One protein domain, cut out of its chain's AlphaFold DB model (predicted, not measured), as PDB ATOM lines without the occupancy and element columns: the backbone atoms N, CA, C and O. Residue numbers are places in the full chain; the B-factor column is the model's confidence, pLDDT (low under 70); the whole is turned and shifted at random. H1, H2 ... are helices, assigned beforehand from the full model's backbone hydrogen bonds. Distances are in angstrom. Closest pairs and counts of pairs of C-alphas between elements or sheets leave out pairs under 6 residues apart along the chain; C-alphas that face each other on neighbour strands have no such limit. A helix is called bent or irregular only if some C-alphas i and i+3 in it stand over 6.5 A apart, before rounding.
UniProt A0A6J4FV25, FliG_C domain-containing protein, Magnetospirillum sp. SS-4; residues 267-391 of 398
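This is residues 267 to 391 of the 398 residues of the protein "FliG_C domain-containing protein" of Magnetospirillum sp. SS-4 (UniProt A0A6J4FV25). This is a compact pile of crossed helices: the long helix H6 runs along one side, H3 and both arms of the bent helix H2 pack crosswise on it, and the short H4 packs on the arms of H2 on the side away from H6. H1 and H5 meet at one end, while H7 lies near H2a at the opposite end. The printed part has 125 residues with seven named helices, H1 to H7 in that order, and no named strand; its class is all helix. The radius of gyration of the C-alphas is 13.9 A, and the spans are 39 by 36 by 23 A.

Start at H1, residues 267 to 272, which touches residues 342 to 346 of H5, residues 335 to 347; the closest C-alphas, Leu 272 and Glu 346, are 6.4 A apart. Next look at H2, residues 285 to 308, assigned as one helix by its hydrogen bonds but bent, with C-alphas 296 and 299 8.9 A apart; its arms H2a, residues 285 to 296, and H2b, residues 299 to 308, stand at a steep tilt of 56 degrees. H2a is itself irregular, with C-alphas 292 and 295 6.7 A apart. With residues 287 to 291 H2a touches H6, residues 353 to 372, the closest C-alphas being Val 287 and Arg 361 at 5.9 A. H2b touches H6 about perpendicular, at 75 degrees, closest at Leu 305 and Leu 367, 6.8 A. H3, residues 311 to 320, touches H6 at a steep tilt of 63 degrees, opposite ways, with C-alphas 317 and 360 closest at 4.8 A. H3 also touches H5, closest at Ser 315 and Met 345, 4.9 A. H4, residues 323 to 330, touches H2a, closest at Gln 295 and Thr 325, 5.3 A, and is apart from H6. H7, residues 384 to 391, is close to but not clearly touching H2a, closest at Asp 290 and Ile 390, 6.8 A. Every O i to N i+4 pair is within hydrogen-bond range in H1, H2b, H4, H5 and H6, against 5 of 8 in H2a, 4 of 6 in H3 and 3 of 4 in H7.

Find C-alpha 267 at (76.387, 102.115, 84.429), where H1 begins. H2a and H5 each measure 18.7 A, H3 15.2 A and H2b 14.5 A. Find C-alpha 353 at (82.484, 117.429, 70.334); from there H6 runs 28.8 A to C-alpha 372. H7 ends at C-alpha 391, at (61.481, 116.486, 58.112).

The C-alphas farthest apart, Gly 350 and Ala 380, are 41.2 A apart. The printed part has no cut; the links H1 to H2 and H6 to H7 are long. Mean pLDDT of the printed part is 81.1, and residues 277 to 279, 335, 375 and 377 to 391 are under 70.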
ATOM      1  N   GLN A 267      75.586 101.199  83.608       81.12
ATOM      2  CA  GLN A 267      76.387 102.115  84.429       81.12
ATOM      3  C   GLN A 267      77.669 102.545  83.703       81.12
ATOM      4  O   GLN A 267      77.984 103.730  83.636       81.12
ATOM      5  N   ARG A 268      78.404 101.586  83.129       80.38
ATOM      6  CA  ARG A 268      79.626 101.873  82.369       80.38
ATOM      7  C   ARG A 268      79.332 102.672  81.103       80.38
ATOM      8  O   ARG A 268      80.143 103.495  80.703       80.38
ATOM      9  N   LEU A 269      78.203 102.417  80.449       86.81
ATOM     10  CA  LEU A 269      77.772 103.182  79.288       86.81
ATOM     11  C   LEU A 269      77.550 104.640  79.671       86.81
ATOM     12  O   LEU A 269      78.101 105.504  79.005       86.81
ATOM     13  N   ASP A 270      76.825 104.907  80.759       87.56
ATOM     14  CA  ASP A 270      76.564 106.273  81.221       87.56
ATOM     15  C   ASP A 270      77.869 107.041  81.534       87.56
ATOM     16  O   ASP A 270      77.941 108.239  81.283       87.56
ATOM     17  N   GLU A 271      78.930 106.362  81.992       88.44
ATOM     18  CA  GLU A 271      80.265 106.961  82.190       88.44
ATOM     19  C   GLU A 271      80.998 107.313  80.877       88.44
ATOM     20  O   GLU A 271      81.873 108.179  80.873       88.44
ATOM     21  N   LEU A 272      80.675 106.638  79.768       88.12
ATOM     22  CA  LEU A 272      81.308 106.843  78.457       88.12
ATOM     23  C   LEU A 272      80.612 107.916  77.609       88.12
ATOM     24  O   LEU A 272      81.207 108.424  76.649       88.12
ATOM     25  N   LEU A 273      79.355 108.227  77.926       90.75
ATOM     26  CA  LEU A 273      78.563 109.214  77.205       90.75
ATOM     27  C   LEU A 273      78.985 110.637  77.590       90.75
ATOM     28  O   LEU A 273      79.274 110.958  78.738       90.75
ATOM     29  N   THR A 274      79.032 111.499  76.587       88.00
ATOM     30  CA  THR A 274      79.345 112.920  76.691       88.00
ATOM     31  C   THR A 274      78.058 113.698  76.491       88.00
ATOM     32  O   THR A 274      77.403 113.552  75.458       88.00
ATOM     33  N   ASP A 275      77.702 114.534  77.464       84.75
ATOM     34  CA  ASP A 275      76.528 115.389  77.341       84.75
ATOM     35  C   ASP A 275      76.766 116.470  76.276       84.75
ATOM     36  O   ASP A 275      77.690 117.282  76.372       84.75
ATOM     37  N   LEU A 276      75.945 116.437  75.227       81.69
ATOM     38  CA  LEU A 276      76.018 117.369  74.107       81.69
ATOM     39  C   LEU A 276      75.034 118.542  74.239       81.69
ATOM     40  O   LEU A 276      75.100 119.448  73.404       81.69
ATOM     41  N   SER A 277      74.134 118.550  75.237       69.31
ATOM     42  CA  SER A 277      73.015 119.508  75.308       69.31
ATOM     43  C   SER A 277      73.462 120.971  75.320       69.31
ATOM     44  O   SER A 277      72.819 121.814  74.694       69.31
ATOM     45  N   ASP A 278      74.590 121.254  75.972       66.19
ATOM     46  CA  ASP A 278      75.051 122.619  76.250       66.19
ATOM     47  C   ASP A 278      76.258 123.035  75.386       66.19
ATOM     48  O   ASP A 278      76.734 124.171  75.466       66.19
ATOM     49  N   HIS A 279      76.791 122.121  74.569       69.00
ATOM     50  CA  HIS A 279      78.091 122.279  73.900       69.00
ATOM     51  C   HIS A 279      78.064 122.027  72.386       69.00
ATOM     52  O   HIS A 279      79.090 122.192  71.723       69.00
ATOM     53  N   ALA A 280      76.914 121.654  71.820       72.12
ATOM     54  CA  ALA A 280      76.769 121.479  70.380       72.12
ATOM     55  C   ALA A 280      76.703 122.842  69.649       72.12
ATOM     56  O   ALA A 280      75.876 123.688  70.001       72.12
ATOM     57  N   PRO A 281      77.519 123.066  68.600       77.94
ATOM     58  CA  PRO A 281      77.366 124.223  67.723       77.94
ATOM     59  C   PRO A 281      75.961 124.275  67.093       77.94
ATOM     60  O   PRO A 281      75.378 123.223  66.809       77.94
ATOM     61  N   PRO A 282      75.412 125.474  66.809       74.94
ATOM     62  CA  PRO A 282      74.052 125.620  66.280       74.94
ATOM     63  C   PRO A 282      73.841 124.889  64.943       74.94
ATOM     64  O   PRO A 282      72.753 124.383  64.687       74.94
ATOM     65  N   GLU A 283      74.891 124.769  64.129       76.25
ATOM     66  CA  GLU A 283      74.910 124.032  62.856       76.25
ATOM     67  C   GLU A 283      74.713 122.508  63.008       76.25
ATOM     68  O   GLU A 283      74.170 121.864  62.113       76.25
ATOM     69  N   PHE A 284      75.081 121.925  64.155       74.19
ATOM     70  CA  PHE A 284      74.990 120.482  64.417       74.19
ATOM     71  C   PHE A 284      73.857 120.101  65.381       74.19
ATOM     72  O   PHE A 284      73.623 118.915  65.623       74.19
ATOM     73  N   SER A 285      73.122 121.082  65.912       76.56
ATOM     74  CA  SER A 285      72.032 120.850  66.869       76.56
ATOM     75  C   SER A 285      70.967 119.891  66.317       76.56
ATOM     76  O   SER A 285      70.543 118.966  67.011       76.56
ATOM     77  N   ALA A 286      70.604 120.040  65.038       80.69
ATOM     78  CA  ALA A 286      69.647 119.155  64.376       80.69
ATOM     79  C   ALA A 286      70.171 117.712  64.242       80.69
ATOM     80  O   ALA A 286      69.424 116.765  64.471       80.69
ATOM     81  N   VAL A 287      71.464 117.542  63.939       84.12
ATOM     82  CA  VAL A 287      72.092 116.223  63.749       84.12
ATOM     83  C   VAL A 287      72.045 115.399  65.033       84.12
ATOM     84  O   VAL A 287      71.663 114.233  64.990       84.12
ATOM     85  N   SER A 288      72.380 116.002  66.176       85.75
ATOM     86  CA  SER A 288      72.344 115.313  67.474       85.75
ATOM     87  C   SER A 288      70.923 114.889  67.866       85.75
ATOM     88  O   SER A 288      70.696 113.772  68.343       85.75
ATOM     89  N   VAL A 289      69.931 115.748  67.607       85.69
ATOM     90  CA  VAL A 289      68.516 115.419  67.836       85.69
ATOM     91  C   VAL A 289      68.077 114.261  66.940       85.69
ATOM     92  O   VAL A 289      67.469 113.306  67.426       85.69
ATOM     93  N   ASP A 290      68.415 114.307  65.653       85.56
ATOM     94  CA  ASP A 290      68.047 113.267  64.693       85.56
ATOM     95  C   ASP A 290      68.759 111.937  64.972       85.56
ATOM     96  O   ASP A 290      68.145 110.875  64.863       85.56
ATOM     97  N   PHE A 291      70.005 111.970  65.446       90.88
ATOM     98  CA  PHE A 291      70.710 110.777  65.910       90.88
ATOM     99  C   PHE A 291      70.007 110.126  67.106       90.88
ATOM    100  O   PHE A 291      69.811 108.912  67.143       90.88
ATOM    101  N   ASN A 292      69.543 110.924  68.068       90.00
ATOM    102  CA  ASN A 292      68.807 110.402  69.218       90.00
ATOM    103  C   ASN A 292      67.424 109.835  68.869       90.00
ATOM    104  O   ASN A 292      66.862 109.042  69.621       90.00
ATOM    105  N   ARG A 293      66.897 110.168  67.692       87.25
ATOM    106  CA  ARG A 293      65.660 109.587  67.167       87.25
ATOM    107  C   ARG A 293      65.860 108.208  66.534       87.25
ATOM    108  O   ARG A 293      64.864 107.534  66.291       87.25
ATOM    109  N   LEU A 294      67.096 107.735  66.328       86.75
ATOM    110  CA  LEU A 294      67.369 106.407  65.750       86.75
ATOM    111  C   LEU A 294      66.739 105.252  66.543       86.75
ATOM    112  O   LEU A 294      66.382 104.239  65.948       86.75
ATOM    113  N   GLN A 295      66.529 105.415  67.853       84.44
ATOM    114  CA  GLN A 295      65.834 104.432  68.699       84.44
ATOM    115  C   GLN A 295      64.419 104.085  68.203       84.44
ATOM    116  O   GLN A 295      63.901 103.004  68.467       84.44
ATOM    117  N   LEU A 296      63.792 104.996  67.456       81.81
ATOM    118  CA  LEU A 296      62.450 104.822  66.912       81.81
ATOM    119  C   LEU A 296      62.438 103.947  65.647       81.81
ATOM    120  O   LEU A 296      61.367 103.526  65.232       81.81
ATOM    121  N   LEU A 297      63.600 103.626  65.056       77.50
ATOM    122  CA  LEU A 297      63.713 102.738  63.886       77.50
ATOM    123  C   LEU A 297      63.404 101.266  64.197       77.50
ATOM    124  O   LEU A 297      63.288 100.454  63.275       77.50
ATOM    125  N   GLY A 298      63.292 100.913  65.478       75.19
ATOM    126  CA  GLY A 298      63.140  99.534  65.919       75.19
ATOM    127  C   GLY A 298      64.378  98.677  65.626       75.19
ATOM    128  O   GLY A 298      65.335  99.090  64.967       75.19
ATOM    129  N   THR A 299      64.363  97.445  66.131       79.38
ATOM    130  CA  THR A 299      65.529  96.549  66.092       79.38
ATOM    131  C   THR A 299      66.000  96.238  64.670       79.38
ATOM    132  O   THR A 299      67.204  96.212  64.411       79.38
ATOM    133  N   ASP A 300      65.072  96.029  63.735       79.25
ATOM    134  CA  ASP A 300      65.414  95.669  62.355       79.25
ATOM    135  C   ASP A 300      66.039  96.845  61.592       79.25
ATOM    136  O   ASP A 300      67.043  96.664  60.899       79.25
ATOM    137  N   GLY A 301      65.515  98.061  61.773       82.06
ATOM    138  CA  GLY A 301      66.062  99.266  61.149       82.06
ATOM    139  C   GLY A 301      67.454  99.621  61.676       82.06
ATOM    140  O   GLY A 301      68.362  99.911  60.894       82.06
ATOM    141  N   ILE A 302      67.656  99.517  62.994       88.06
ATOM    142  CA  ILE A 302      68.969  99.726  63.619       88.06
ATOM    143  C   ILE A 302      69.980  98.684  63.118       88.06
ATOM    144  O   ILE A 302      71.114  99.037  62.798       88.06
ATOM    145  N   ARG A 303      69.585  97.410  62.979       85.00
ATOM    146  CA  ARG A 303      70.485  96.351  62.490       85.00
ATOM    147  C   ARG A 303      70.940  96.586  61.049       85.00
ATOM    148  O   ARG A 303      72.109  96.354  60.745       85.00
ATOM    149  N   VAL A 304      70.058  97.074  60.174       86.31
ATOM    150  CA  VAL A 304      70.431  97.456  58.801       86.31
ATOM    151  C   VAL A 304      71.480  98.570  58.819       86.31
ATOM    152  O   VAL A 304      72.501  98.457  58.140       86.31
ATOM    153  N   LEU A 305      71.287  99.600  59.649       88.94
ATOM    154  CA  LEU A 305      72.262 100.685  59.785       88.94
ATOM    155  C   LEU A 305      73.609 100.207  60.331       88.94
ATOM    156  O   LEU A 305      74.651 100.565  59.780       88.94
ATOM    157  N   LEU A 306      73.595  99.361  61.363       89.19
ATOM    158  CA  LEU A 306      74.795  98.778  61.970       89.19
ATOM    159  C   LEU A 306      75.638  97.971  60.974       89.19
ATOM    160  O   LEU A 306      76.853  97.916  61.119       89.19
ATOM    161  N   HIS A 307      75.015  97.358  59.965       87.69
ATOM    162  CA  HIS A 307      75.730  96.642  58.904       87.69
ATOM    163  C   HIS A 307      76.242  97.542  57.779       87.69
ATOM    164  O   HIS A 307      77.090  97.116  56.998       87.69
ATOM    165  N   SER A 308      75.712  98.756  57.675       88.31
ATOM    166  CA  SER A 308      75.987  99.673  56.568       88.31
ATOM    167  C   SER A 308      77.074 100.707  56.869       88.31
ATOM    168  O   SER A 308      77.589 101.333  55.947       88.31
ATOM    169  N   VAL A 309      77.414 100.888  58.147       92.50
ATOM    170  CA  VAL A 309      78.390 101.872  58.624       92.50
ATOM    171  C   VAL A 309      79.481 101.166  59.422       92.50
ATOM    172  O   VAL A 309      79.196 100.263  60.210       92.50
ATOM    173  N   ASP A 310      80.725 101.604  59.242       91.50
ATOM    174  CA  ASP A 310      81.877 101.041  59.938       91.50
ATOM    175  C   ASP A 310      81.791 101.202  61.459       91.50
ATOM    176  O   ASP A 310      81.274 102.181  62.007       91.50
ATOM    177  N   LYS A 311      82.363 100.224  62.165       88.38
ATOM    178  CA  LYS A 311      82.327 100.151  63.628       88.38
ATOM    179  C   LYS A 311      83.004 101.352  64.302       88.38
ATOM    180  O   LYS A 311      82.534 101.796  65.349       88.38
ATOM    181  N   ASP A 312      84.066 101.888  63.706       91.88
ATOM    182  CA  ASP A 312      84.807 103.024  64.265       91.88
ATOM    183  C   ASP A 312      83.933 104.288  64.304       91.88
ATOM    184  O   ASP A 312      83.909 104.998  65.310       91.88
ATOM    185  N   ILE A 313      83.108 104.501  63.273       93.44
ATOM    186  CA  ILE A 313      82.153 105.617  63.199       93.44
ATOM    187  C   ILE A 313      81.076 105.461  64.280       93.44
ATOM    188  O   ILE A 313      80.763 106.425  64.974       93.44
ATOM    189  N   TRP A 314      80.561 104.243  64.493       94.56
ATOM    190  CA  TRP A 314      79.624 103.963  65.588       94.56
ATOM    191  C   TRP A 314      80.231 104.216  66.965       94.56
ATOM    192  O   TRP A 314      79.570 104.798  67.824       94.56
ATOM    193  N   SER A 315      81.486 103.811  67.177       93.12
ATOM    194  CA  SER A 315      82.171 104.028  68.454       93.12
ATOM    195  C   SER A 315      82.364 105.515  68.761       93.12
ATOM    196  O   SER A 315      82.243 105.924  69.910       93.12
ATOM    197  N   LEU A 316      82.581 106.348  67.743       94.12
ATOM    198  CA  LEU A 316      82.713 107.791  67.912       94.12
ATOM    199  C   LEU A 316      81.346 108.477  68.084       94.12
ATOM    200  O   LEU A 316      81.168 109.274  69.002       94.12
ATOM    201  N   ALA A 317      80.358 108.120  67.260       94.94
ATOM    202  CA  ALA A 317      79.028 108.728  67.267       94.94
ATOM    203  C   ALA A 317      78.223 108.428  68.542       94.94
ATOM    204  O   ALA A 317      77.524 109.306  69.058       94.94
ATOM    205  N   LEU A 318      78.334 107.201  69.071       94.19
ATOM    206  CA  LEU A 318      77.623 106.787  70.283       94.19
ATOM    207  C   LEU A 318      78.078 107.544  71.526       94.19
ATOM    208  O   LEU A 318      77.290 107.648  72.458       94.19
ATOM    209  N   ARG A 319      79.290 108.118  71.551       93.38
ATOM    210  CA  ARG A 319      79.740 108.936  72.689       93.38
ATOM    211  C   ARG A 319      78.845 110.148  72.917       93.38
ATOM    212  O   ARG A 319      78.713 110.573  74.050       93.38
ATOM    213  N   GLY A 320      78.224 110.688  71.872       91.06
ATOM    214  CA  GLY A 320      77.303 111.823  71.967       91.06
ATOM    215  C   GLY A 320      75.825 111.444  72.024       91.06
ATOM    216  O   GLY A 320      74.965 112.294  71.796       91.06
ATOM    217  N   ALA A 321      75.513 110.161  72.194       92.56
ATOM    218  CA  ALA A 321      74.141 109.680  72.217       92.56
ATOM    219  C   ALA A 321      73.522 109.849  73.609       92.56
ATOM    220  O   ALA A 321      74.213 109.822  74.625       92.56
ATOM    221  N   SER A 322      72.197 109.951  73.671       91.19
ATOM    222  CA  SER A 322      71.480 109.815  74.934       91.19
ATOM    223  C   SER A 322      71.625 108.387  75.467       91.19
ATOM    224  O   SER A 322      71.693 107.433  74.681       91.19
ATOM    225  N   SER A 323      71.598 108.218  76.794       89.56
ATOM    226  CA  SER A 323      71.635 106.892  77.430       89.56
ATOM    227  C   SER A 323      70.580 105.952  76.859       89.56
ATOM    228  O   SER A 323      70.841 104.769  76.660       89.56
ATOM    229  N   HIS A 324      69.395 106.473  76.537       88.50
ATOM    230  CA  HIS A 324      68.315 105.668  75.984       88.50
ATOM    231  C   HIS A 324      68.618 105.190  74.554       88.50
ATOM    232  O   HIS A 324      68.520 103.993  74.273       88.50
ATOM    233  N   THR A 325      69.078 106.093  73.683       90.56
ATOM    234  CA  THR A 325      69.452 105.776  72.296       90.56
ATOM    235  C   THR A 325      70.598 104.769  72.250       90.56
ATOM    236  O   THR A 325      70.538 103.782  71.515       90.56
ATOM    237  N   ALA A 326      71.642 104.994  73.052       91.56
ATOM    238  CA  ALA A 326      72.819 104.136  73.080       91.56
ATOM    239  C   ALA A 326      72.473 102.711  73.537       91.56
ATOM    240  O   ALA A 326      72.916 101.746  72.913       91.56
ATOM    241  N   ARG A 327      71.622 102.569  74.564       89.88
ATOM    242  CA  ARG A 327      71.123 101.260  75.020       89.88
ATOM    243  C   ARG A 327      70.318 100.559  73.933       89.88
ATOM    244  O   ARG A 327      70.625  99.420  73.606       89.88
ATOM    245  N   SER A 328      69.380 101.268  73.298       86.44
ATOM    246  CA  SER A 328      68.570 100.724  72.200       86.44
ATOM    247  C   SER A 328      69.433 100.170  71.057       86.44
ATOM    248  O   SER A 328      69.156  99.093  70.528       86.44
ATOM    249  N   ILE A 329      70.527 100.859  70.715       89.88
ATOM    250  CA  ILE A 329      71.464 100.410  69.678       89.88
ATOM    251  C   ILE A 329      72.294  99.206  70.143       89.88
ATOM    252  O   ILE A 329      72.463  98.248  69.384       89.88
ATOM    253  N   LEU A 330      72.789  99.213  71.383       88.94
ATOM    254  CA  LEU A 330      73.552  98.095  71.949       88.94
ATOM    255  C   LEU A 330      72.708  96.823  72.110       88.94
ATOM    256  O   LEU A 330      73.229  95.725  71.926       88.94
ATOM    257  N   ASP A 331      71.412  96.955  72.381       85.69
ATOM    258  CA  ASP A 331      70.477  95.828  72.477       85.69
ATOM    259  C   ASP A 331      70.215  95.164  71.110       85.69
ATOM    260  O   ASP A 331      69.739  94.030  71.035       85.69
ATOM    261  N   CYS A 332      70.572  95.830  70.006       84.00
ATOM    262  CA  CYS A 332      70.445  95.280  68.656       84.00
ATOM    263  C   CYS A 332      71.623  94.379  68.238       84.00
ATOM    264  O   CYS A 332      71.551  93.741  67.179       84.00
ATOM    265  N   ILE A 333      72.689  94.303  69.048       83.12
ATOM    266  CA  ILE A 333      73.904  93.519  68.774       83.12
ATOM    267  C   ILE A 333      74.190  92.484  69.866       83.12
ATOM    268  O   ILE A 333      73.661  92.527  70.969       83.12
ATOM    269  N   SER A 334      75.056  91.513  69.558       77.38
ATOM    270  CA  SER A 334      75.482  90.516  70.551       77.38
ATOM    271  C   SER A 334      76.226  91.163  71.725       77.38
ATOM    272  O   SER A 334      76.973  92.124  71.526       77.38
ATOM    273  N   HIS A 335      76.134  90.561  72.914       66.75
ATOM    274  CA  HIS A 335      76.811  91.032  74.127       66.75
ATOM    275  C   HIS A 335      78.311  91.314  73.912       66.75
ATOM    276  O   HIS A 335      78.811  92.393  74.222       66.75
ATOM    277  N   ARG A 336      79.024  90.388  73.259       71.38
ATOM    278  CA  ARG A 336      80.446  90.549  72.915       71.38
ATOM    279  C   ARG A 336      80.703  91.724  71.964       71.38
ATOM    280  O   ARG A 336      81.714  92.408  72.105       71.38
ATOM    281  N   ALA A 337      79.832  91.939  70.978       73.38
ATOM    282  CA  ALA A 337      79.961  93.066  70.055       73.38
ATOM    283  C   ALA A 337      79.747  94.403  70.782       73.38
ATOM    284  O   ALA A 337      80.519  95.332  70.553       73.38
ATOM    285  N   GLY A 338      78.783  94.460  71.708       81.50
ATOM    286  CA  GLY A 338      78.554  95.615  72.579       81.50
ATOM    287  C   GLY A 338      79.743  95.918  73.489       81.50
ATOM    288  O   GLY A 338      80.223  97.045  73.503       81.50
ATOM    289  N   GLN A 339      80.306  94.904  74.156       78.19
ATOM    290  CA  GLN A 339      81.508  95.074  74.983       78.19
ATOM    291  C   GLN A 339      82.708  95.597  74.182       78.19
ATOM    292  O   GLN A 339      83.440  96.469  74.648       78.19
ATOM    293  N   LEU A 340      82.922  95.076  72.967       78.88
ATOM    294  CA  LEU A 340      83.987  95.565  72.095       78.88
ATOM    295  C   LEU A 340      83.743  97.014  71.668       78.88
ATOM    296  O   LEU A 340      84.692  97.786  71.641       78.88
ATOM    297  N   LEU A 341      82.501  97.383  71.353       86.62
ATOM    298  CA  LEU A 341      82.143  98.747  70.971       86.62
ATOM    299  C   LEU A 341      82.361  99.735  72.125       86.62
ATOM    300  O   LEU A 341      82.995 100.762  71.922       86.62
ATOM    301  N   MET A 342      81.938  99.388  73.342       88.94
ATOM    302  CA  MET A 342      82.149 100.215  74.538       88.94
ATOM    303  C   MET A 342      83.630 100.373  74.894       88.94
ATOM    304  O   MET A 342      84.065 101.448  75.293       88.94
ATOM    305  N   ARG A 343      84.437  99.320  74.721       84.38
ATOM    306  CA  ARG A 343      85.892  99.411  74.904       84.38
ATOM    307  C   ARG A 343      86.527 100.359  73.883       84.38
ATOM    308  O   ARG A 343      87.460 101.083  74.216       84.38
ATOM    309  N   ASP A 344      86.040 100.338  72.648       88.75
ATOM    310  CA  ASP A 344      86.546 101.220  71.599       88.75
ATOM    311  C   ASP A 344      86.065 102.675  71.834       88.75
ATOM    312  O   ASP A 344      86.852 103.602  71.665       88.75
ATOM    313  N   MET A 345      84.852 102.889  72.370       91.88
ATOM    314  CA  MET A 345      84.385 104.201  72.869       91.88
ATOM    315  C   MET A 345      85.293 104.762  73.976       91.88
ATOM    316  O   MET A 345      85.625 105.943  73.965       91.88
ATOM    317  N   GLU A 346      85.729 103.919  74.915       87.94
ATOM    318  CA  GLU A 346      86.632 104.303  76.011       87.94
ATOM    319  C   GLU A 346      88.019 104.727  75.502       87.94
ATOM    320  O   GLU A 346      88.618 105.679  76.005       87.94
ATOM    321  N   ALA A 347      88.523 104.068  74.453       88.25
ATOM    322  CA  ALA A 347      89.766 104.471  73.793       88.25
ATOM    323  C   ALA A 347      89.660 105.865  73.147       88.25
ATOM    324  O   ALA A 347      90.670 106.551  72.981       88.25
ATOM    325  N   LEU A 348      88.437 106.299  72.834       87.75
ATOM    326  CA  LEU A 348      88.119 107.592  72.243       87.75
ATOM    327  C   LEU A 348      87.777 108.670  73.280       87.75
ATOM    328  O   LEU A 348      87.301 109.724  72.879       87.75
ATOM    329  N   ASN A 349      88.049 108.480  74.579       79.25
ATOM    330  CA  ASN A 349      87.722 109.452  75.640       79.25
ATOM    331  C   ASN A 349      88.202 110.900  75.378       79.25
ATOM    332  O   ASN A 349      87.606 111.842  75.899       79.25
ATOM    333  N   GLY A 350      89.243 111.093  74.560       80.88
ATOM    334  CA  GLY A 350      89.766 112.407  74.167       80.88
ATOM    335  C   GLY A 350      89.149 113.035  72.908       80.88
ATOM    336  O   GLY A 350      89.604 114.106  72.517       80.88
ATOM    337  N   ALA A 351      88.171 112.392  72.256       88.50
ATOM    338  CA  ALA A 351      87.584 112.924  71.024       88.50
ATOM    339  C   ALA A 351      86.775 114.201  71.287       88.50
ATOM    340  O   ALA A 351      86.100 114.324  72.315       88.50
ATOM    341  N   THR A 352      86.853 115.139  70.349       90.00
ATOM    342  CA  THR A 352      86.205 116.451  70.446       90.00
ATOM    343  C   THR A 352      84.712 116.374  70.124       90.00
ATOM    344  O   THR A 352      84.257 115.490  69.400       90.00
ATOM    345  N   VAL A 353      83.930 117.339  70.622       89.38
ATOM    346  CA  VAL A 353      82.484 117.429  70.334       89.38
ATOM    347  C   VAL A 353      82.209 117.499  68.824       89.38
ATOM    348  O   VAL A 353      81.258 116.885  68.352       89.38
ATOM    349  N   ALA A 354      83.064 118.182  68.056       87.81
ATOM    350  CA  ALA A 354      82.938 118.274  66.601       87.81
ATOM    351  C   ALA A 354      83.103 116.909  65.908       87.81
ATOM    352  O   ALA A 354      82.267 116.540  65.087       87.81
ATOM    353  N   GLU A 355      84.116 116.125  66.292       92.00
ATOM    354  CA  GLU A 355      84.358 114.779  65.744       92.00
ATOM    355  C   GLU A 355      83.184 113.828  66.020       92.00
ATOM    356  O   GLU A 355      82.776 113.057  65.150       92.00
ATOM    357  N   ILE A 356      82.603 113.908  67.222       93.12
ATOM    358  CA  ILE A 356      81.425 113.119  67.603       93.12
ATOM    359  C   ILE A 356      80.225 113.478  66.714       93.12
ATOM    360  O   ILE A 356      79.554 112.589  66.188       93.12
ATOM    361  N   LEU A 357      79.962 114.771  66.520       90.19
ATOM    362  CA  LEU A 357      78.837 115.261  65.718       90.19
ATOM    363  C   LEU A 357      79.000 114.945  64.223       90.19
ATOM    364  O   LEU A 357      78.018 114.637  63.548       90.19
ATOM    365  N   GLU A 358      80.227 114.952  63.704       91.00
ATOM    366  CA  GLU A 358      80.520 114.578  62.318       91.00
ATOM    367  C   GLU A 358      80.333 113.070  62.074       91.00
ATOM    368  O   GLU A 358      79.772 112.655  61.052       91.00
ATOM    369  N   ALA A 359      80.675 112.235  63.059       94.50
ATOM    370  CA  ALA A 359      80.356 110.810  63.026       94.50
ATOM    371  C   ALA A 359      78.836 110.558  63.058       94.50
ATOM    372  O   ALA A 359      78.322 109.746  62.283       94.50
ATOM    373  N   GLN A 360      78.093 111.291  63.898       93.94
ATOM    374  CA  GLN A 360      76.625 111.225  63.927       93.94
ATOM    375  C   GLN A 360      76.011 111.654  62.588       93.94
ATOM    376  O   GLN A 360      75.130 110.964  62.068       93.94
ATOM    377  N   ARG A 361      76.513 112.740  61.987       89.94
ATOM    378  CA  ARG A 361      76.096 113.212  60.659       89.94
ATOM    379  C   ARG A 361      76.283 112.129  59.601       89.94
ATOM    380  O   ARG A 361      75.360 111.874  58.835       89.94
ATOM    381  N   THR A 362      77.431 111.456  59.605       92.81
ATOM    382  CA  THR A 362      77.739 110.371  58.662       92.81
ATOM    383  C   THR A 362      76.712 109.235  58.739       92.81
ATOM    384  O   THR A 362      76.204 108.777  57.715       92.81
ATOM    385  N   ILE A 363      76.343 108.806  59.950       93.00
ATOM    386  CA  ILE A 363      75.337 107.745  60.155       93.00
ATOM    387  C   ILE A 363      73.957 108.186  59.658       93.00
ATOM    388  O   ILE A 363      73.241 107.421  59.011       93.00
ATOM    389  N   ILE A 364      73.594 109.437  59.928       90.00
ATOM    390  CA  ILE A 364      72.333 110.026  59.487       90.00
ATOM    391  C   ILE A 364      72.265 110.152  57.958       90.00
ATOM    392  O   ILE A 364      71.239 109.830  57.355       90.00
ATOM    393  N   GLU A 365      73.349 110.563  57.304       87.81
ATOM    394  CA  GLU A 365      73.440 110.600  55.842       87.81
ATOM    395  C   GLU A 365      73.339 109.193  55.236       87.81
ATOM    396  O   GLU A 365      72.640 109.002  54.238       87.81
ATOM    397  N   MET A 366      73.936 108.182  55.877       89.56
ATOM    398  CA  MET A 366      73.789 106.795  55.438       89.56
ATOM    399  C   MET A 366      72.338 106.309  55.537       89.56
ATOM    400  O   MET A 366      71.827 105.695  54.599       89.56
ATOM    401  N   LEU A 367      71.631 106.649  56.619       86.94
ATOM    402  CA  LEU A 367      70.199 106.366  56.750       86.94
ATOM    403  C   LEU A 367      69.382 107.017  55.624       86.94
ATOM    404  O   LEU A 367      68.525 106.361  55.027       86.94
ATOM    405  N   ARG A 368      69.662 108.285  55.292       81.81
ATOM    406  CA  ARG A 368      69.007 108.982  54.170       81.81
ATOM    407  C   ARG A 368      69.250 108.255  52.844       81.81
ATOM    408  O   ARG A 368      68.306 108.039  52.084       81.81
ATOM    409  N   ASN A 369      70.484 107.825  52.591       85.50
ATOM    410  CA  ASN A 369      70.856 107.115  51.366       85.50
ATOM    411  C   ASN A 369      70.171 105.743  51.254       85.50
ATOM    412  O   ASN A 369      69.637 105.394  50.197       85.50
ATOM    413  N   LEU A 370      70.125 104.973  52.343       82.94
ATOM    414  CA  LEU A 370      69.434 103.679  52.380       82.94
ATOM    415  C   LEU A 370      67.924 103.821  52.155       82.94
ATOM    416  O   LEU A 370      67.311 102.977  51.500       82.94
ATOM    417  N   ARG A 371      67.330 104.917  52.637       76.94
ATOM    418  CA  ARG A 371      65.925 105.249  52.380       76.94
ATOM    419  C   ARG A 371      65.685 105.602  50.912       76.94
ATOM    420  O   ARG A 371      64.759 105.068  50.310       76.94
ATOM    421  N   ALA A 372      66.514 106.469  50.330       76.25
ATOM    422  CA  ALA A 372      66.379 106.899  48.935       76.25
ATOM    423  C   ALA A 372      66.535 105.738  47.936       76.25
ATOM    424  O   ALA A 372      65.905 105.732  46.882       76.25
ATOM    425  N   THR A 373      67.352 104.742  48.283       80.69
ATOM    426  CA  THR A 373      67.593 103.544  47.464       80.69
ATOM    427  C   THR A 373      66.563 102.431  47.673       80.69
ATOM    428  O   THR A 373      66.599 101.437  46.951       80.69
ATOM    429  N   GLY A 374      65.636 102.575  48.631       72.44
ATOM    430  CA  GLY A 374      64.633 101.554  48.951       72.44
ATOM    431  C   GLY A 374      65.206 100.294  49.616       72.44
ATOM    432  O   GLY A 374      64.529  99.275  49.677       72.44
ATOM    433  N   ALA A 375      66.449 100.348  50.109       69.38
ATOM    434  CA  ALA A 375      67.123  99.241  50.793       69.38
ATOM    435  C   ALA A 375      66.770  99.149  52.293       69.38
ATOM    436  O   ALA A 375      67.274  98.278  53.003       69.38
ATOM    437  N   PHE A 376      65.925 100.059  52.783       70.12
ATOM    438  CA  PHE A 376      65.443 100.092  54.160       70.12
ATOM    439  C   PHE A 376      64.099  99.338  54.287       70.12
ATOM    440  O   PHE A 376      63.288  99.434  53.365       70.12
ATOM    441  N   PRO A 377      63.829  98.600  55.386       64.25
ATOM    442  CA  PRO A 377      62.605  97.804  55.533       64.25
ATOM    443  C   PRO A 377      61.319  98.633  55.352       64.25
ATOM    444  O   PRO A 377      61.185  99.714  55.929       64.25
ATOM    445  N   ASP A 378      60.368  98.126  54.559       54.47
ATOM    446  CA  ASP A 378      59.191  98.878  54.103       54.47
ATOM    447  C   ASP A 378      58.017  98.874  55.123       54.47
ATOM    448  O   ASP A 378      57.418  97.846  55.441       54.47
ATOM    449  N   GLN A 379      57.707 100.074  55.630       51.50
ATOM    450  CA  GLN A 379      56.385 100.701  55.853       51.50
ATOM    451  C   GLN A 379      55.286 100.183  56.811       51.50
ATOM    452  O   GLN A 379      54.285 100.889  56.934       51.50
ATOM    453  N   ALA A 380      55.405  99.089  57.568       46.06
ATOM    454  CA  ALA A 380      54.279  98.677  58.443       46.06
ATOM    455  C   ALA A 380      54.332  99.132  59.923       46.06
ATOM    456  O   ALA A 380      53.310  99.057  60.602       46.06
ATOM    457  N   THR A 381      55.468  99.609  60.446       45.75
ATOM    458  CA  THR A 381      55.634  99.864  61.902       45.75
ATOM    459  C   THR A 381      56.490 101.081  62.267       45.75
ATOM    460  O   THR A 381      56.821 101.267  63.434       45.75
ATOM    461  N   LEU A 382      56.838 101.934  61.302       50.91
ATOM    462  CA  LEU A 382      57.532 103.198  61.562       50.91
ATOM    463  C   LEU A 382      56.567 104.338  61.242       50.91
ATOM    464  O   LEU A 382      56.316 104.633  60.073       50.91
ATOM    465  N   ASP A 383      55.956 104.897  62.290       49.50
ATOM    466  CA  ASP A 383      54.842 105.841  62.205       49.50
ATOM    467  C   ASP A 383      55.075 106.960  61.179       49.50
ATOM    468  O   ASP A 383      56.139 107.576  61.104       49.50
ATOM    469  N   ARG A 384      54.026 107.306  60.424       49.16
ATOM    470  CA  ARG A 384      54.011 108.510  59.571       49.16
ATOM    471  C   ARG A 384      54.364 109.782  60.358       49.16
ATOM    472  O   ARG A 384      54.892 110.719  59.766       49.16
ATOM    473  N   GLU A 385      54.109 109.805  61.667       49.41
ATOM    474  CA  GLU A 385      54.488 110.894  62.576       49.41
ATOM    475  C   GLU A 385      55.999 110.948  62.854       49.41
ATOM    476  O   GLU A 385      56.563 112.042  62.917       49.41
ATOM    477  N   PHE A 386      56.680 109.798  62.931       55.66
ATOM    478  CA  PHE A 386      58.133 109.714  63.120       55.66
ATOM    479  C   PHE A 386      58.885 110.345  61.943       55.66
ATOM    480  O   PHE A 386      59.739 111.213  62.130       55.66
ATOM    481  N   PHE A 387      58.500 109.993  60.715       55.41
ATOM    482  CA  PHE A 387      59.105 110.561  59.507       55.41
ATOM    483  C   PHE A 387      58.689 112.012  59.231       55.41
ATOM    484  O   PHE A 387      59.438 112.738  58.581       55.41
ATOM    485  N   ALA A 388      57.535 112.461  59.740       55.62
ATOM    486  CA  ALA A 388      57.124 113.863  59.670       55.62
ATOM    487  C   ALA A 388      57.948 114.763  60.612       55.62
ATOM    488  O   ALA A 388      58.254 115.902  60.260       55.62
ATOM    489  N   GLN A 389      58.361 114.260  61.781       53.69
ATOM    490  CA  GLN A 389      59.215 114.994  62.731       53.69
ATOM    491  C   GLN A 389      60.700 115.009  62.333       53.69
ATOM    492  O   GLN A 389      61.431 115.928  62.699       53.69
ATOM    493  N   ILE A 390      61.114 114.018  61.545       52.12
ATOM    494  CA  ILE A 390      62.416 113.884  60.869       52.12
ATOM    495  C   ILE A 390      62.529 114.798  59.631       52.12
ATOM    496  O   ILE A 390      63.584 114.871  59.019       52.12
ATOM    497  N   SER A 391      61.488 115.561  59.268       46.59
ATOM    498  CA  SER A 391      61.481 116.486  58.112       46.59
ATOM    499  C   SER A 391      62.536 117.608  58.146       46.59
ATOM    500  O   SER A 391      62.731 118.288  57.142       46.59
TER     501      SER A 391